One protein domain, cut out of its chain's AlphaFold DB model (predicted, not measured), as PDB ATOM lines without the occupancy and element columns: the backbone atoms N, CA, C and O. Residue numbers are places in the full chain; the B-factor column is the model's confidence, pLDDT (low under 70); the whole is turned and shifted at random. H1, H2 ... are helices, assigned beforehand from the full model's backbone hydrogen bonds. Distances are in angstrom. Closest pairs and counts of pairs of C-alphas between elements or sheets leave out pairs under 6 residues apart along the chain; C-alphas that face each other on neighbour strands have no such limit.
ATOM      1  N   PRO A  44      13.708   8.117   7.483       95.88
ATOM      2  CA  PRO A  44      12.626   7.257   7.013       95.88
ATOM      3  C   PRO A  44      13.045   6.379   5.828       95.88
ATOM      4  O   PRO A  44      12.521   5.273   5.676       95.88
ATOM      5  N   GLN A  45      13.998   6.825   5.003       96.88
ATOM      6  CA  GLN A  45      14.456   6.059   3.847       96.88
ATOM      7  C   GLN A  45      15.290   4.858   4.290       96.88
ATOM      8  O   GLN A  45      15.096   3.740   3.799       96.88
ATOM      9  N   ARG A  46      16.175   5.049   5.271       94.56
ATOM     10  CA  ARG A  46      16.918   3.948   5.889       94.56
ATOM     11  C   ARG A  46      16.007   2.983   6.643       94.56
ATOM     12  O   ARG A  46      16.192   1.772   6.515       94.56
ATOM     13  N   ALA A  47      15.006   3.490   7.363       96.06
ATOM     14  CA  ALA A  47      14.001   2.655   8.022       96.06
ATOM     15  C   ALA A  47      13.238   1.778   7.014       96.06
ATOM     16  O   ALA A  47      13.059   0.581   7.248       96.06
ATOM     17  N   LEU A  48      12.848   2.345   5.868       97.06
ATOM     18  CA  LEU A  48      12.174   1.617   4.795       97.06
ATOM     19  C   LEU A  48      13.067   0.518   4.196       97.06
ATOM     20  O   LEU A  48      12.632  -0.628   4.071       97.06
ATOM     21  N   LEU A  49      14.324   0.839   3.874       96.94
ATOM     22  CA  LEU A  49      15.301  -0.126   3.351       96.94
ATOM     23  C   LEU A  49      15.541  -1.284   4.326       96.94
ATOM     24  O   LEU A  49      15.512  -2.448   3.922       96.94
ATOM     25  N   LEU A  50      15.729  -0.982   5.614       96.31
ATOM     26  CA  LEU A  50      15.854  -2.003   6.656       96.31
ATOM     27  C   LEU A  50      14.573  -2.824   6.802       96.31
ATOM     28  O   LEU A  50      14.652  -4.036   6.972       96.31
ATOM     29  N   GLY A  51      13.401  -2.201   6.671       95.56
ATOM     30  CA  GLY A  51      12.117  -2.899   6.651       95.56
ATOM     31  C   GLY A  51      12.053  -3.969   5.558       95.56
ATOM     32  O   GLY A  51      11.666  -5.105   5.834       95.56
ATOM     33  N   PHE A  52      12.508  -3.649   4.342       97.75
ATOM     34  CA  PHE A  52      12.604  -4.628   3.255       97.75
ATOM     35  C   PHE A  52      13.638  -5.724   3.531       97.75
ATOM     36  O   PHE A  52      13.345  -6.896   3.297       97.75
ATOM     37  N   GLN A  53      14.814  -5.382   4.062       96.19
ATOM     38  CA  GLN A  53      15.834  -6.379   4.416       96.19
ATOM     39  C   GLN A  53      15.333  -7.348   5.492       96.19
ATOM     40  O   GLN A  53      15.522  -8.556   5.370       96.19
ATOM     41  N   LEU A  54      14.645  -6.840   6.515       96.06
ATOM     42  CA  LEU A  54      14.041  -7.657   7.567       96.06
ATOM     43  C   LEU A  54      12.918  -8.546   7.023       96.06
ATOM     44  O   LEU A  54      12.790  -9.697   7.442       96.06
ATOM     45  N   LEU A  55      12.124  -8.044   6.073       97.19
ATOM     46  CA  LEU A  55      11.106  -8.847   5.398       97.19
ATOM     47  C   LEU A  55      11.739  -9.985   4.587       97.19
ATOM     48  O   LEU A  55      11.293 -11.126   4.711       97.19
ATOM     49  N   LEU A  56      12.788  -9.699   3.809       96.38
ATOM     50  CA  LEU A  56      13.546 -10.719   3.080       96.38
ATOM     51  C   LEU A  56      14.145 -11.748   4.040       96.38
ATOM     52  O   LEU A  56      13.929 -12.942   3.854       96.38
ATOM     53  N   ALA A  57      14.807 -11.295   5.108       94.69
ATOM     54  CA  ALA A  57      15.371 -12.174   6.127       94.69
ATOM     55  C   ALA A  57      14.300 -13.092   6.733       94.69
ATOM     56  O   ALA A  57      14.529 -14.289   6.882       94.69
ATOM     57  N   ARG A  58      13.095 -12.574   7.009       95.50
ATOM     58  CA  ARG A  58      11.972 -13.387   7.496       95.50
ATOM     59  C   ARG A  58      11.557 -14.459   6.489       95.50
ATOM     60  O   ARG A  58      11.362 -15.600   6.895       95.50
ATOM     61  N   VAL A  59      11.414 -14.106   5.212       96.31
ATOM     62  CA  VAL A  59      11.056 -15.064   4.150       96.31
ATOM     63  C   VAL A  59      12.137 -16.132   4.004       96.31
ATOM     64  O   VAL A  59      11.820 -17.316   3.912       96.31
ATOM     65  N   GLU A  60      13.407 -15.739   4.044       92.62
ATOM     66  CA  GLU A  60      14.524 -16.678   3.998       92.62
ATOM     67  C   GLU A  60      14.552 -17.613   5.208       92.62
ATOM     68  O   GLU A  60      14.783 -18.810   5.037       92.62
ATOM     69  N   CYS A  61      14.270 -17.103   6.409       90.88
ATOM     70  CA  CYS A  61      14.128 -17.928   7.604       90.88
ATOM     71  C   CYS A  61      12.947 -18.897   7.484       90.88
ATOM     72  O   CYS A  61      13.095 -20.063   7.833       90.88
ATOM     73  N   SER A  62      11.794 -18.452   6.980       91.56
ATOM     74  CA  SER A  62      10.635 -19.328   6.761       91.56
ATOM     75  C   SER A  62      10.937 -20.437   5.756       91.56
ATOM     76  O   SER A  62      10.640 -21.594   6.029       91.56
ATOM     77  N   ASN A  63      11.588 -20.103   4.642       90.12
ATOM     78  CA  ASN A  63      12.025 -21.082   3.649       90.12
ATOM     79  C   ASN A  63      13.026 -22.077   4.263       90.12
ATOM     80  O   ASN A  63      12.897 -23.285   4.105       90.12
ATOM     81  N   LEU A  64      13.990 -21.586   5.049       86.38
ATOM     82  CA  LEU A  64      14.937 -22.452   5.749       86.38
ATOM     83  C   LEU A  64      14.234 -23.407   6.725       86.38
ATOM     84  O   LEU A  64      14.600 -24.577   6.778       86.38
ATOM     85  N   LEU A  65      13.238 -22.927   7.474       87.19
ATOM     86  CA  LEU A  65      12.438 -23.757   8.376       87.19
ATOM     87  C   LEU A  65      11.651 -24.833   7.613       87.19
ATOM     88  O   LEU A  65      11.646 -25.981   8.038       87.19
ATOM     89  N   GLU A  66      11.072 -24.502   6.457       88.44
ATOM     90  CA  GLU A  66      10.396 -25.480   5.592       88.44
ATOM     91  C   GLU A  66      11.368 -26.551   5.063       88.44
ATOM     92  O   GLU A  66      11.034 -27.735   5.005       88.44
ATOM     93  N   LEU A  67      12.605 -26.171   4.723       84.50
ATOM     94  CA  LEU A  67      13.650 -27.137   4.370       84.50
ATOM     95  C   LEU A  67      14.060 -28.004   5.567       84.50
ATOM     96  O   LEU A  67      14.244 -29.206   5.392       84.50
ATOM     97  N   LEU A  68      14.193 -27.422   6.761       83.19
ATOM     98  CA  LEU A  68      14.507 -28.134   8.009       83.19
ATOM     99  C   LEU A  68      13.429 -29.152   8.391       83.19
ATOM    100  O   LEU A  68      13.754 -30.197   8.938       83.19
ATOM    101  N   GLU A  69      12.159 -28.880   8.100       83.62
ATOM    102  CA  GLU A  69      11.077 -29.848   8.318       83.62
ATOM    103  C   GLU A  69      11.170 -31.055   7.372       83.62
ATOM    104  O   GLU A  69      10.677 -32.138   7.691       83.62
ATOM    105  N   ARG A  70      11.814 -30.886   6.211       82.06
ATOM    106  CA  ARG A  70      11.957 -31.926   5.180       82.06
ATOM    107  C   ARG A  70      13.293 -32.668   5.246       82.06
ATOM    108  O   ARG A  70      13.349 -33.816   4.811       82.06
ATOM    109  N   LEU A  71      14.346 -32.017   5.736       79.19
ATOM    110  CA  LEU A  71      15.717 -32.530   5.802       79.19
ATOM    111  C   LEU A  71      16.072 -32.964   7.225       79.19
ATOM    112  O   LEU A  71      15.687 -32.330   8.204       79.19
ATOM    113  N   GLY A  72      16.847 -34.040   7.353       77.06
ATOM    114  CA  GLY A  72      17.281 -34.517   8.666       77.06
ATOM    115  C   GLY A  72      18.258 -33.548   9.365       77.06
ATOM    116  O   GLY A  72      18.938 -32.767   8.694       77.06
ATOM    117  N   PRO A  73      18.431 -33.638  10.704       72.56
ATOM    118  CA  PRO A  73      19.340 -32.794  11.496       72.56
ATOM    119  C   PRO A  73      20.821 -32.793  11.072       72.56
ATOM    120  O   PRO A  73      21.584 -31.954  11.541       72.56
ATOM    121  N   GLN A  74      21.256 -33.726  10.230       71.06
ATOM    122  CA  GLN A  74      22.629 -33.772   9.721       71.06
ATOM    123  C   GLN A  74      22.758 -33.005   8.393       71.06
ATOM    124  O   GLN A  74      23.729 -32.292   8.170       71.06
ATOM    125  N   GLU A  75      21.744 -33.105   7.532       78.56
ATOM    126  CA  GLU A  75      21.773 -32.616   6.150       78.56
ATOM    127  C   GLU A  75      21.604 -31.091   6.065       78.56
ATOM    128  O   GLU A  75      22.123 -30.452   5.148       78.56
ATOM    129  N   TRP A  76      20.912 -30.475   7.031       77.50
ATOM    130  CA  TRP A  76      20.698 -29.021   7.036       77.50
ATOM    131  C   TRP A  76      21.964 -28.222   7.377       77.50
ATOM    132  O   TRP A  76      22.138 -27.128   6.840       77.50
ATOM    133  N   LEU A  77      22.854 -28.743   8.234       78.44
ATOM    134  CA  LEU A  77      24.121 -28.075   8.561       78.44
ATOM    135  C   LEU A  77      24.991 -27.941   7.310       78.44
ATOM    136  O   LEU A  77      25.520 -26.861   7.041       78.44
ATOM    137  N   ASP A  78      25.048 -28.997   6.499       81.50
ATOM    138  CA  ASP A  78      25.781 -29.009   5.234       81.50
ATOM    139  C   ASP A  78      25.157 -28.063   4.197       81.50
ATOM    140  O   ASP A  78      25.862 -27.441   3.399       81.50
ATOM    141  N   VAL A  79      23.826 -27.924   4.195       78.88
ATOM    142  CA  VAL A  79      23.118 -26.948   3.347       78.88
ATOM    143  C   VAL A  79      23.415 -25.517   3.794       78.88
ATOM    144  O   VAL A  79      23.673 -24.658   2.948       78.88
ATOM    145  N   LEU A  80      23.420 -25.246   5.101       79.44
ATOM    146  CA  LEU A  80      23.729 -23.917   5.624       79.44
ATOM    147  C   LEU A  80      25.171 -23.514   5.373       79.44
ATOM    148  O   LEU A  80      25.399 -22.379   4.971       79.44
ATOM    149  N   GLN A  81      26.132 -24.417   5.552       81.56
ATOM    150  CA  GLN A  81      27.530 -24.125   5.239       81.56
ATOM    151  C   GLN A  81      27.729 -23.851   3.745       81.56
ATOM    152  O   GLN A  81      28.396 -22.883   3.392       81.56
ATOM    153  N   ARG A  82      27.078 -24.622   2.860       79.44
ATOM    154  CA  ARG A  82      27.094 -24.346   1.411       79.44
ATOM    155  C   ARG A  82      26.436 -23.016   1.047       79.44
ATOM    156  O   ARG A  82      26.892 -22.354   0.122       79.44
ATOM    157  N   LYS A  83      25.375 -22.616   1.752       71.12
ATOM    158  CA  LYS A  83      24.671 -21.346   1.506       71.12
ATOM    159  C   LYS A  83      25.390 -20.137   2.125       71.12
ATOM    160  O   LYS A  83      25.277 -19.041   1.587       71.12
ATOM    161  N   ALA A  84      26.102 -20.334   3.236       70.06
ATOM    162  CA  ALA A  84      26.866 -19.309   3.952       70.06
ATOM    163  C   ALA A  84      28.309 -19.149   3.439       70.06
ATOM    164  O   ALA A  84      28.988 -18.199   3.826       70.06
ATOM    165  N   GLY A  85      28.781 -20.062   2.583       62.19
ATOM    166  CA  GLY A  85      30.062 -19.932   1.899       62.19
ATOM    167  C   GLY A  85      30.100 -18.689   1.001       62.19
ATOM    168  O   GLY A  85      29.055 -18.290   0.473       62.19
TER     169      GLY A  85
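AT A GLANCE: This is residues 44 to 85 of the 214 residues of an uncharacterized protein of Dissostichus mawsoni (UniProt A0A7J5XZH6). The model is a lopsided hook: one long straight helix, H1, and a short helix, H2, that folds back beside its last turns, the two making a narrow V. Residues 44 to 63, part of H1, stick out free and make most of the length. The 42 printed residues hold two named helices, H1 then H2, and no named strand, an all-helix class. The whole is only just loose, close to extended, with a radius of gyration of the C-alphas of 13.6 A, and only just flat, spanning 42 by 21 by 8 A.

HOW THE PARTS SIT: H1, residues 44 to 70, and H2, residues 75 to 84, are close but not clearly touching, with 2 pairs of C-alphas within 8 A. Their closest C-alphas, those of Leu 68 and Trp 76, are 6.3 A apart. They run opposite ways at a shallow tilt of 28 degrees. In H1 and H2 every O i to N i+4 pair is within hydrogen-bond range.

IN THESE COORDINATES: H1 begins at C-alpha 44 (12.626, 7.257, 7.013) and measures 39.2 A. H2 measures 14.4 A and ends at C-alpha 84 (26.866, -19.309, 3.952).

THE WHOLE: The C-alphas farthest apart, those of Pro 44 and Gln 74, are 42.3 A apart. The printed part has no cut, and the link from H1 to H2 is tight. Residue 85 has pLDDT under 70.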